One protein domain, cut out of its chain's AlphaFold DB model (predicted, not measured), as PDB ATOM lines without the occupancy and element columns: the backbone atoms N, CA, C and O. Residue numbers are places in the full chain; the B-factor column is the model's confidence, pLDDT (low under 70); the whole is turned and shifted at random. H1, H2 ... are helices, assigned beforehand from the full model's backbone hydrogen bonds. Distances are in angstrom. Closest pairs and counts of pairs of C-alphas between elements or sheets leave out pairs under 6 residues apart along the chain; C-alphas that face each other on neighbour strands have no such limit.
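Overview. This is residues 2 to 20 and 30 to 96 of the 96 residues of an uncharacterized protein of Bacillus sp. AFS037270 (UniProt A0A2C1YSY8). Two long helices, H2 and H3, form a helical hairpin that opens from its tight turn like a narrow V and runs along the length of a rod-like model. The shorter H4 folds back over H3, and H1 meets the end of H4 and the first part of H2, which closes a ring of four helices. Two short stretches, residues 15 to 16 and 79 to 80, pair antiparallel near the wide end of the V. The printed part has 86 residues with four named helices in the order H1, H2, H3, H4 and no named strand; the class is all helix. It is compact, with a radius of gyration of the C-alphas of 13.6 A, and spans 41 by 20 by 19 A.

Arrangement. H1, residues 2 to 11, and H2, residues 30 to 48, only just touch, with 3 pairs of C-alphas within 8 A. The closest C-alphas are those of Gly 3 and Gly 32, 5.8 A apart, and H2 touches H1 with residues 31 to 32 alone. Their lines stand at a shallow tilt of 23 degrees, opposite ways. H2 and H3, residues 53 to 74, are a hairpin and touch, closest at the C-alphas of Thr 46 and Tyr 53, 5.5 A apart. They run opposite ways at a shallow tilt of 29 degrees, and H3 touches H2 with residues 53 to 60 alone. H3 and H4, residues 86 to 94, are a second hairpin and touch, closest at the C-alphas of Ala 61 and Tyr 93, 5.2 A apart, at a steep tilt of 39 degrees, opposite ways. H1 and H4 touch only at their ends, and only just, with 3 pairs of C-alphas within 8 A; the closest are those of Phe 2 and Gly 92, 6.0 A apart. H1 and H3 are apart, and H2 and H4 are only just apart, 8.3 A at the closest C-alphas. Every O i to N i+4 pair is within hydrogen-bond range in H1, against 13 of 15 in H2, 15 of 18 in H3 and 3 of 5 in H4.

Along the chain. H1 begins at C-alpha 2, (-25.556, 20.804, 15.880), and measures 14.3 A from first to last C-alpha. H2 measures 26.5 A and ends at C-alpha 48, (-23.026, 8.755, -6.548). H3, the longest helix with 22 residues, measures 30.7 A. H4 measures 12.8 A and ends at C-alpha 94, (-20.708, 13.079, 14.536).

Size, cuts and confidence. The two C-alphas farthest apart are those of Asn 48 and Glu 82, 41.9 A. Residues 21 to 29 are not printed, and C-alphas 20 and 30 are 9.3 A apart across this cut, which lies in the link from H1 to H2. The link from H3 to H4, 11 residues, is long. The mean pLDDT of the printed part is 81.3; residue 2, residues 18 to 20, 30 to 32 and 82 to 83 are under 70.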
ATOM      1  N   PHE A   2     -26.812  20.085  15.608       68.94
ATOM      2  CA  PHE A   2     -25.556  20.804  15.880       68.94
ATOM      3  C   PHE A   2     -25.694  22.270  16.336       68.94
ATOM      4  O   PHE A   2     -25.071  22.664  17.315       68.94
ATOM      5  N   GLY A   3     -26.572  23.061  15.708       71.25
ATOM      6  CA  GLY A   3     -26.793  24.459  16.115       71.25
ATOM      7  C   GLY A   3     -27.286  24.627  17.561       71.25
ATOM      8  O   GLY A   3     -26.928  25.596  18.222       71.25
ATOM      9  N   TYR A   4     -28.049  23.662  18.088       72.50
ATOM     10  CA  TYR A   4     -28.494  23.679  19.486       72.50
ATOM     11  C   TYR A   4     -27.354  23.345  20.454       72.50
ATOM     12  O   TYR A   4     -27.264  23.952  21.517       72.50
ATOM     13  N   VAL A   5     -26.462  22.425  20.075       75.50
ATOM     14  CA  VAL A   5     -25.250  22.105  20.851       75.50
ATOM     15  C   VAL A   5     -24.319  23.316  20.908       75.50
ATOM     16  O   VAL A   5     -23.787  23.633  21.968       75.50
ATOM     17  N   ASP A   6     -24.173  24.037  19.796       76.38
ATOM     18  CA  ASP A   6     -23.376  25.263  19.738       76.38
ATOM     19  C   ASP A   6     -23.982  26.403  20.581       76.38
ATOM     20  O   ASP A   6     -23.262  27.102  21.294       76.38
ATOM     21  N   LEU A   7     -25.312  26.559  20.567       75.25
ATOM     22  CA  LEU A   7     -26.025  27.488  21.453       75.25
ATOM     23  C   LEU A   7     -25.853  27.128  22.930       75.25
ATOM     24  O   LEU A   7     -25.580  28.012  23.740       75.25
ATOM     25  N   TYR A   8     -25.965  25.846  23.277       78.56
ATOM     26  CA  TYR A   8     -25.731  25.366  24.636       78.56
ATOM     27  C   TYR A   8     -24.288  25.635  25.085       78.56
ATOM     28  O   TYR A   8     -24.071  26.122  26.194       78.56
ATOM     29  N   GLY A   9     -23.304  25.387  24.215       77.44
ATOM     30  CA  GLY A   9     -21.896  25.682  24.484       77.44
ATOM     31  C   GLY A   9     -21.635  27.166  24.738       77.44
ATOM     32  O   GLY A   9     -20.961  27.514  25.707       77.44
ATOM     33  N   LYS A  10     -22.247  28.045  23.938       76.31
ATOM     34  CA  LYS A  10     -22.183  29.501  24.134       76.31
ATOM     35  C   LYS A  10     -22.836  29.962  25.430       76.31
ATOM     36  O   LYS A  10     -22.240  30.751  26.157       76.31
ATOM     37  N   HIS A  11     -24.032  29.460  25.736       79.25
ATOM     38  CA  HIS A  11     -24.759  29.828  26.953       79.25
ATOM     39  C   HIS A  11     -24.025  29.420  28.231       79.25
ATOM     40  O   HIS A  11     -24.055  30.166  29.205       79.25
ATOM     41  N   ASN A  12     -23.348  28.271  28.218       79.69
ATOM     42  CA  ASN A  12     -22.552  27.802  29.354       79.69
ATOM     43  C   ASN A  12     -21.131  28.388  29.384       79.69
ATOM     44  O   ASN A  12     -20.341  28.006  30.236       79.69
ATOM     45  N   GLY A  13     -20.785  29.294  28.460       76.75
ATOM     46  CA  GLY A  13     -19.462  29.916  28.425       76.75
ATOM     47  C   GLY A  13     -18.332  28.962  28.035       76.75
ATOM     48  O   GLY A  13     -17.179  29.273  28.296       76.75
ATOM     49  N   LEU A  14     -18.639  27.829  27.396       79.69
ATOM     50  CA  LEU A  14     -17.662  26.817  26.966       79.69
ATOM     51  C   LEU A  14     -16.882  27.271  25.724       79.69
ATOM     52  O   LEU A  14     -15.709  26.961  25.533       79.69
ATOM     53  N   TRP A  15     -17.534  28.021  24.844       81.62
ATOM     54  CA  TRP A  15     -16.892  28.672  23.710       81.62
ATOM     55  C   TRP A  15     -17.723  29.854  23.241       81.62
ATOM     56  O   TRP A  15     -18.937  29.882  23.424       81.62
ATOM     57  N   ASN A  16     -17.085  30.833  22.608       77.06
ATOM     58  CA  ASN A  16     -17.803  31.962  22.033       77.06
ATOM     59  C   ASN A  16     -17.135  32.477  20.756       77.06
ATOM     60  O   ASN A  16     -15.950  32.246  20.511       77.06
ATOM     61  N   TYR A  17     -17.909  33.205  19.960       76.06
ATOM     62  CA  TYR A  17     -17.460  33.879  18.748       76.06
ATOM     63  C   TYR A  17     -17.310  35.366  19.078       76.06
ATOM     64  O   TYR A  17     -18.316  36.073  19.112       76.06
ATOM     65  N   PRO A  18     -16.094  35.855  19.386       69.19
ATOM     66  CA  PRO A  18     -15.890  37.252  19.774       69.19
ATOM     67  C   PRO A  18     -16.172  38.221  18.616       69.19
ATOM     68  O   PRO A  18     -16.602  39.345  18.859       69.19
ATOM     69  N   PHE A  19     -15.996  37.766  17.372       68.69
ATOM     70  CA  PHE A  19     -16.293  38.521  16.158       68.69
ATOM     71  C   PHE A  19     -17.339  37.775  15.316       68.69
ATOM     72  O   PHE A  19     -16.984  37.023  14.405       68.69
ATOM     73  N   PRO A  20     -18.643  37.927  15.613       63.50
ATOM     74  CA  PRO A  20     -19.675  37.431  14.716       63.50
ATOM     75  C   PRO A  20     -19.592  38.187  13.383       63.50
ATOM     76  O   PRO A  20     -19.478  39.410  13.366       63.50
ATOM     77  N   ILE A  30     -21.406  30.788  10.457       60.72
ATOM     78  CA  ILE A  30     -21.006  29.904   9.344       60.72
ATOM     79  C   ILE A  30     -21.357  28.446   9.669       60.72
ATOM     80  O   ILE A  30     -21.832  27.706   8.817       60.72
ATOM     81  N   ASP A  31     -21.201  28.057  10.931       64.12
ATOM     82  CA  ASP A  31     -21.509  26.734  11.460       64.12
ATOM     83  C   ASP A  31     -22.966  26.273  11.265       64.12
ATOM     84  O   ASP A  31     -23.222  25.077  11.145       64.12
ATOM     85  N   GLY A  32     -23.929  27.198  11.203       68.69
ATOM     86  CA  GLY A  32     -25.349  26.884  11.022       68.69
ATOM     87  C   GLY A  32     -25.727  26.487   9.592       68.69
ATOM     88  O   GLY A  32     -26.729  25.800   9.401       68.69
ATOM     89  N   SER A  33     -24.932  26.884   8.594       76.62
ATOM     90  CA  SER A  33     -25.206  26.632   7.171       76.62
ATOM     91  C   SER A  33     -24.110  25.812   6.492       76.62
ATOM     92  O   SER A  33     -24.417  24.882   5.749       76.62
ATOM     93  N   LEU A  34     -22.838  26.082   6.787       82.38
ATOM     94  CA  LEU A  34     -21.702  25.389   6.183       82.38
ATOM     95  C   LEU A  34     -21.654  23.917   6.593       82.38
ATOM     96  O   LEU A  34     -21.391  23.065   5.751       82.38
ATOM     97  N   VAL A  35     -21.926  23.613   7.865       84.44
ATOM     98  CA  VAL A  35     -21.842  22.242   8.387       84.44
ATOM     99  C   VAL A  35     -22.914  21.351   7.746       84.44
ATOM    100  O   VAL A  35     -22.535  20.365   7.115       84.44
ATOM    101  N   PRO A  36     -24.223  21.690   7.768       85.19
ATOM    102  CA  PRO A  36     -25.231  20.867   7.096       85.19
ATOM    103  C   PRO A  36     -24.986  20.717   5.589       85.19
ATOM    104  O   PRO A  36     -25.151  19.627   5.047       85.19
ATOM    105  N   VAL A  37     -24.556  21.786   4.908       88.56
ATOM    106  CA  VAL A  37     -24.285  21.751   3.461       88.56
ATOM    107  C   VAL A  37     -23.082  20.862   3.143       88.56
ATOM    108  O   VAL A  37     -23.147  20.069   2.207       88.56
ATOM    109  N   ALA A  38     -22.004  20.929   3.928       89.81
ATOM    110  CA  ALA A  38     -20.835  20.077   3.725       89.81
ATOM    111  C   ALA A  38     -21.171  18.588   3.912       89.81
ATOM    112  O   ALA A  38     -20.807  17.769   3.068       89.81
ATOM    113  N   PHE A  39     -21.913  18.238   4.968       89.00
ATOM    114  CA  PHE A  39     -22.358  16.859   5.191       89.00
ATOM    115  C   PHE A  39     -23.324  16.385   4.096       89.00
ATOM    116  O   PHE A  39     -23.217  15.248   3.636       89.00
ATOM    117  N   MET A  40     -24.198  17.265   3.598       91.25
ATOM    118  CA  MET A  40     -25.078  16.965   2.465       91.25
ATOM    119  C   MET A  40     -24.293  16.697   1.171       91.25
ATOM    120  O   MET A  40     -24.605  15.746   0.458       91.25
ATOM    121  N   LEU A  41     -23.259  17.488   0.869       91.94
ATOM    122  CA  LEU A  41     -22.409  17.271  -0.308       91.94
ATOM    123  C   LEU A  41     -21.636  15.952  -0.214       91.94
ATOM    124  O   LEU A  41     -21.553  15.214  -1.195       91.94
ATOM    125  N   VAL A  42     -21.119  15.620   0.971       91.94
ATOM    126  CA  VAL A  42     -20.462  14.328   1.226       91.94
ATOM    127  C   VAL A  42     -21.455  13.182   1.049       91.94
ATOM    128  O   VAL A  42     -21.135  12.191   0.392       91.94
ATOM    129  N   TYR A  43     -22.683  13.331   1.552       90.25
ATOM    130  CA  TYR A  43     -23.753  12.362   1.331       90.25
ATOM    131  C   TYR A  43     -24.025  12.151  -0.165       90.25
ATOM    132  O   TYR A  43     -23.910  11.029  -0.655       90.25
ATOM    133  N   GLN A  44     -24.280  13.223  -0.919       91.06
ATOM    134  CA  GLN A  44     -24.524  13.149  -2.365       91.06
ATOM    135  C   GLN A  44     -23.353  12.500  -3.119       91.06
ATOM    136  O   GLN A  44     -23.559  11.635  -3.972       91.06
ATOM    137  N   TRP A  45     -22.118  12.876  -2.782       93.62
ATOM    138  CA  TRP A  45     -20.923  12.332  -3.418       93.62
ATOM    139  C   TRP A  45     -20.730  10.844  -3.108       93.62
ATOM    140  O   TRP A  45     -20.459  10.061  -4.020       93.62
ATOM    141  N   THR A  46     -20.897  10.426  -1.851       91.44
ATOM    142  CA  THR A  46     -20.761   9.008  -1.472       91.44
ATOM    143  C   THR A  46     -21.815   8.134  -2.140       91.44
ATOM    144  O   THR A  46     -21.476   7.045  -2.606       91.44
ATOM    145  N   LEU A  47     -23.044   8.641  -2.275       91.06
ATOM    146  CA  LEU A  47     -24.140   7.950  -2.949       91.06
ATOM    147  C   LEU A  47     -23.859   7.769  -4.449       91.06
ATOM    148  O   LEU A  47     -24.017   6.673  -4.976       91.06
ATOM    149  N   ASN A  48     -23.356   8.811  -5.120       92.44
ATOM    150  CA  ASN A  48     -23.026   8.755  -6.548       92.44
ATOM    151  C   ASN A  48     -21.791   7.881  -6.855       92.44
ATOM    152  O   ASN A  48     -21.669   7.332  -7.945       92.44
ATOM    153  N   ASN A  49     -20.870   7.733  -5.896       90.75
ATOM    154  CA  ASN A  49     -19.631   6.963  -6.063       90.75
ATOM    155  C   ASN A  49     -19.680   5.562  -5.418       90.75
ATOM    156  O   ASN A  49     -18.647   4.887  -5.376       90.75
ATOM    157  N   ASN A  50     -20.838   5.127  -4.894       87.44
ATOM    158  CA  ASN A  50     -21.007   3.871  -4.143       87.44
ATOM    159  C   ASN A  50     -19.958   3.684  -3.024       87.44
ATOM    160  O   ASN A  50     -19.395   2.604  -2.828       87.44
ATOM    161  N   LYS A  51     -19.645   4.764  -2.300       88.31
ATOM    162  CA  LYS A  51     -18.711   4.752  -1.165       88.31
ATOM    163  C   LYS A  51     -19.471   4.707   0.160       88.31
ATOM    164  O   LYS A  51     -20.625   5.109   0.242       88.31
ATOM    165  N   ASN A  52     -18.812   4.240   1.222       88.38
ATOM    166  CA  ASN A  52     -19.435   4.145   2.541       88.38
ATOM    167  C   ASN A  52     -19.635   5.536   3.166       88.38
ATOM    168  O   ASN A  52     -18.674   6.141   3.636       88.38
ATOM    169  N   TYR A  53     -20.883   6.005   3.214       88.50
ATOM    170  CA  TYR A  53     -21.253   7.304   3.778       88.50
ATOM    171  C   TYR A  53     -20.688   7.543   5.184       88.50
ATOM    172  O   TYR A  53     -20.086   8.585   5.422       88.50
ATOM    173  N   TYR A  54     -20.803   6.561   6.084       87.44
ATOM    174  CA  TYR A  54     -20.398   6.703   7.486       87.44
ATOM    175  C   TYR A  54     -18.899   6.967   7.661       87.44
ATOM    176  O   TYR A  54     -18.491   7.687   8.568       87.44
ATOM    177  N   LEU A  55     -18.067   6.398   6.783       89.44
ATOM    178  CA  LEU A  55     -16.624   6.622   6.831       89.44
ATOM    179  C   LEU A  55     -16.282   8.052   6.405       89.44
ATOM    180  O   LEU A  55     -15.495   8.728   7.062       89.44
ATOM    181  N   TYR A  56     -16.884   8.524   5.312       89.62
ATOM    182  CA  TYR A  56     -16.602   9.860   4.791       89.62
ATOM    183  C   TYR A  56     -17.218  10.959   5.657       89.62
ATOM    184  O   TYR A  56     -16.559  11.970   5.869       89.62
ATOM    185  N   SER A  57     -18.407  10.753   6.231       89.50
ATOM    186  CA  SER A  57     -18.989  11.701   7.188       89.50
ATOM    187  C   SER A  57     -18.141  11.818   8.460       89.50
ATOM    188  O   SER A  57     -17.921  12.928   8.943       89.50
ATOM    189  N   PHE A  58     -17.568  10.714   8.951       89.69
ATOM    190  CA  PHE A  58     -16.625  10.740  10.072       89.69
ATOM    191  C   PHE A  58     -15.334  11.502   9.734       89.69
ATOM    192  O   PHE A  58     -14.858  12.310  10.533       89.69
ATOM    193  N   ILE A  59     -14.786  11.306   8.529       90.88
ATOM    194  CA  ILE A  59     -13.627  12.077   8.050       90.88
ATOM    195  C   ILE A  59     -13.972  13.569   7.967       90.88
ATOM    196  O   ILE A  59     -13.190  14.409   8.411       90.88
ATOM    197  N   THR A  60     -15.150  13.918   7.453       90.38
ATOM    198  CA  THR A  60     -15.622  15.306   7.412       90.38
ATOM    199  C   THR A  60     -15.747  15.892   8.817       90.38
ATOM    200  O   THR A  60     -15.254  16.995   9.051       90.38
ATOM    201  N   ALA A  61     -16.298  15.150   9.781       88.75
ATOM    202  CA  ALA A  61     -16.353  15.570  11.182       88.75
ATOM    203  C   ALA A  61     -14.952  15.833  11.769       88.75
ATOM    204  O   ALA A  61     -14.743  16.850  12.436       88.75
ATOM    205  N   LEU A  62     -13.970  14.969  11.474       89.25
ATOM    206  CA  LEU A  62     -12.572  15.173  11.871       89.25
ATOM    207  C   LEU A  62     -11.990  16.459  11.269       89.25
ATOM    208  O   LEU A  62     -11.373  17.241  11.992       89.25
ATOM    209  N   ILE A  63     -12.219  16.715   9.978       89.75
ATOM    210  CA  ILE A  63     -11.745  17.929   9.293       89.75
ATOM    211  C   ILE A  63     -12.347  19.185   9.935       89.75
ATOM    212  O   ILE A  63     -11.620  20.128  10.257       89.75
ATOM    213  N   PHE A  64     -13.657  19.205  10.182       87.00
ATOM    214  CA  PHE A  64     -14.303  20.357  10.814       87.00
ATOM    215  C   PHE A  64     -13.778  20.607  12.235       87.00
ATOM    216  O   PHE A  64     -13.477  21.746  12.602       87.00
ATOM    217  N   SER A  65     -13.600  19.541  13.015       86.12
ATOM    218  CA  SER A  65     -13.199  19.644  14.417       86.12
ATOM    219  C   SER A  65     -11.711  19.950  14.627       86.12
ATOM    220  O   SER A  65     -11.370  20.679  15.558       86.12
ATOM    221  N   PHE A  66     -10.822  19.402  13.792       86.38
ATOM    222  CA  PHE A  66      -9.364  19.467  13.982       86.38
ATOM    223  C   PHE A  66      -8.619  20.323  12.957       86.38
ATOM    224  O   PHE A  66      -7.437  20.589  13.153       86.38
ATOM    225  N   ILE A  67      -9.271  20.768  11.882       87.88
ATOM    226  CA  ILE A  67      -8.656  21.663  10.894       87.88
ATOM    227  C   ILE A  67      -9.374  23.010  10.917       87.88
ATOM    228  O   ILE A  67      -8.769  24.024  11.254       87.88
ATOM    229  N   ILE A  68     -10.683  23.025  10.649       85.12
ATOM    230  CA  ILE A  68     -11.442  24.280  10.512       85.12
ATOM    231  C   ILE A  68     -11.525  25.034  11.846       85.12
ATOM    232  O   ILE A  68     -11.195  26.218  11.900       85.12
ATOM    233  N   LYS A  69     -11.911  24.362  12.940       83.56
ATOM    234  CA  LYS A  69     -12.002  24.994  14.270       83.56
ATOM    235  C   LYS A  69     -10.661  25.580  14.746       83.56
ATOM    236  O   LYS A  69     -10.667  26.742  15.143       83.56
ATOM    237  N   PRO A  70      -9.513  24.877  14.696       84.12
ATOM    238  CA  PRO A  70      -8.220  25.471  15.050       84.12
ATOM    239  C   PRO A  70      -7.825  26.677  14.195       84.12
ATOM    240  O   PRO A  70      -7.316  27.651  14.744       84.12
ATOM    241  N   ILE A  71      -8.104  26.658  12.887       85.75
ATOM    242  CA  ILE A  71      -7.867  27.818  12.011       85.75
ATOM    243  C   ILE A  71      -8.712  29.013  12.474       85.75
ATOM    244  O   ILE A  71      -8.192  30.116  12.610       85.75
ATOM    245  N   LEU A  72      -9.990  28.796  12.793       80.81
ATOM    246  CA  LEU A  72     -10.865  29.847  13.326       80.81
ATOM    247  C   LEU A  72     -10.376  30.394  14.677       80.81
ATOM    248  O   LEU A  72     -10.557  31.581  14.942       80.81
ATOM    249  N   VAL A  73      -9.742  29.561  15.512       83.62
ATOM    250  CA  VAL A  73      -9.108  30.011  16.764       83.62
ATOM    251  C   VAL A  73      -7.885  30.880  16.492       83.62
ATOM    252  O   VAL A  73      -7.732  31.920  17.127       83.62
ATOM    253  N   GLN A  74      -7.037  30.496  15.536       83.06
ATOM    254  CA  GLN A  74      -5.858  31.284  15.153       83.06
ATOM    255  C   GLN A  74      -6.230  32.636  14.536       83.06
ATOM    256  O   GLN A  74      -5.527  33.617  14.742       83.06
ATOM    257  N   LEU A  75      -7.351  32.695  13.815       80.94
ATOM    258  CA  LEU A  75      -7.913  33.930  13.261       80.94
ATOM    259  C   LEU A  75      -8.683  34.766  14.301       80.94
ATOM    260  O   LEU A  75      -9.319  35.748  13.934       80.94
ATOM    261  N   GLU A  76      -8.685  34.352  15.572       77.69
ATOM    262  CA  GLU A  76      -9.450  34.946  16.679       77.69
ATOM    263  C   GLU A  76     -10.973  35.006  16.458       77.69
ATOM    264  O   GLU A  76     -11.698  35.600  17.250       77.69
ATOM    265  N   LEU A  77     -11.492  34.337  15.425       73.69
ATOM    266  CA  LEU A  77     -12.921  34.263  15.102       73.69
ATOM    267  C   LEU A  77     -13.678  33.311  16.037       73.69
ATOM    268  O   LEU A  77     -14.903  33.384  16.150       73.69
ATOM    269  N   PHE A  78     -12.954  32.427  16.723       80.00
ATOM    270  CA  PHE A  78     -13.497  31.488  17.693       80.00
ATOM    271  C   PHE A  78     -12.604  31.431  18.933       80.00
ATOM    272  O   PHE A  78     -11.399  31.227  18.831       80.00
ATOM    273  N   LYS A  79     -13.188  31.572  20.123       80.38
ATOM    274  CA  LYS A  79     -12.482  31.355  21.388       80.38
ATOM    275  C   LYS A  79     -13.092  30.174  22.120       80.38
ATOM    276  O   LYS A  79     -14.283  30.164  22.425       80.38
ATOM    277  N   LEU A  80     -12.245  29.191  22.405       80.75
ATOM    278  CA  LEU A  80     -12.534  28.136  23.367       80.75
ATOM    279  C   LEU A  80     -12.228  28.676  24.759       80.75
ATOM    280  O   LEU A  80     -11.147  29.219  24.989       80.75
ATOM    281  N   TYR A  81     -13.197  28.546  25.653       76.56
ATOM    282  CA  TYR A  81     -13.066  28.899  27.057       76.56
ATOM    283  C   TYR A  81     -13.088  27.593  27.876       76.56
ATOM    284  O   TYR A  81     -13.595  26.568  27.423       76.56
ATOM    285  N   GLU A  82     -12.483  27.609  29.065       64.56
ATOM    286  CA  GLU A  82     -12.296  26.418  29.918       64.56
ATOM    287  C   GLU A  82     -11.501  25.249  29.275       64.56
ATOM    288  O   GLU A  82     -10.861  25.379  28.234       64.56
ATOM    289  N   ASN A  83     -11.512  24.072  29.922       68.62
ATOM    290  CA  ASN A  83     -10.824  22.833  29.515       68.62
ATOM    291  C   ASN A  83     -11.475  22.117  28.307       68.62
ATOM    292  O   ASN A  83     -11.302  20.904  28.125       68.62
ATOM    293  N   ILE A  84     -12.234  22.830  27.470       74.75
ATOM    294  CA  ILE A  84     -12.887  22.239  26.302       74.75
ATOM    295  C   ILE A  84     -11.830  21.939  25.242       74.75
ATOM    296  O   ILE A  84     -11.238  22.818  24.618       74.75
ATOM    297  N   LYS A  85     -11.619  20.647  25.007       79.31
ATOM    298  CA  LYS A  85     -10.749  20.154  23.934       79.31
ATOM    299  C   LYS A  85     -11.524  20.040  22.627       79.31
ATOM    300  O   LYS A  85     -12.707  19.703  22.646       79.31
ATOM    301  N   TYR A  86     -10.821  20.139  21.496       77.19
ATOM    302  CA  TYR A  86     -11.370  19.868  20.158       77.19
ATOM    303  C   TYR A  86     -12.070  18.504  20.041       77.19
ATOM    304  O   TYR A  86     -12.955  18.333  19.217       77.19
ATOM    305  N   PHE A  87     -11.749  17.544  20.909       76.44
ATOM    306  CA  PHE A  87     -12.439  16.255  20.968       76.44
ATOM    307  C   PHE A  87     -13.925  16.358  21.366       76.44
ATOM    308  O   PHE A  87     -14.739  15.565  20.912       76.44
ATOM    309  N   HIS A  88     -14.311  17.348  22.177       78.00
ATOM    310  CA  HIS A  88     -15.717  17.562  22.546       78.00
ATOM    311  C   HIS A  88     -16.523  18.104  21.362       78.00
ATOM    312  O   HIS A  88     -17.674  17.720  21.161       78.00
ATOM    313  N   LEU A  89     -15.894  18.948  20.538       77.62
ATOM    314  CA  LEU A  89     -16.493  19.457  19.305       77.62
ATOM    315  C   LEU A  89     -16.733  18.321  18.300       77.62
ATOM    316  O   LEU A  89     -17.786  18.293  17.666       77.62
ATOM    317  N   LEU A  90     -15.814  17.351  18.219       81.56
ATOM    318  CA  LEU A  90     -15.941  16.174  17.355       81.56
ATOM    319  C   LEU A  90     -17.251  15.418  17.605       81.56
ATOM    320  O   LEU A  90     -17.949  15.088  16.650       81.56
ATOM    321  N   PHE A  91     -17.602  15.177  18.872       79.31
ATOM    322  CA  PHE A  91     -18.853  14.498  19.211       79.31
ATOM    323  C   PHE A  91     -20.064  15.243  18.654       79.31
ATOM    324  O   PHE A  91     -20.936  14.613  18.067       79.31
ATOM    325  N   GLY A  92     -20.088  16.575  18.751       76.12
ATOM    326  CA  GLY A  92     -21.150  17.385  18.157       76.12
ATOM    327  C   GLY A  92     -21.276  17.188  16.642       76.12
ATOM    328  O   GLY A  92     -22.390  17.065  16.141       76.12
ATOM    329  N   TYR A  93     -20.151  17.108  15.927       80.00
ATOM    330  CA  TYR A  93     -20.131  16.910  14.472       80.00
ATOM    331  C   TYR A  93     -20.522  15.492  14.027       80.00
ATOM    332  O   TYR A  93     -21.016  15.331  12.918       80.00
ATOM    333  N   ILE A  94     -20.319  14.465  14.860       77.94
ATOM    334  CA  ILE A  94     -20.708  13.079  14.536       77.94
ATOM    335  C   ILE A  94     -22.238  12.907  14.526       77.94
ATOM    336  O   ILE A  94     -22.750  12.076  13.782       77.94
ATOM    337  N   PHE A  95     -22.968  13.694  15.325       72.12
ATOM    338  CA  PHE A  95     -24.436  13.660  15.414       72.12
ATOM    339  C   PHE A  95     -25.147  14.654  14.471       72.12
ATOM    340  O   PHE A  95     -26.317  14.984  14.692       72.12
ATOM    341  N   VAL A  96     -24.443  15.177  13.459       70.06
ATOM    342  CA  VAL A  96     -25.019  16.000  12.376       70.06
ATOM    343  C   VAL A  96     -25.787  15.114  11.407       70.06
ATOM    344  O   VAL A  96     -26.983  15.426  11.205       70.06
TER     345      VAL A  96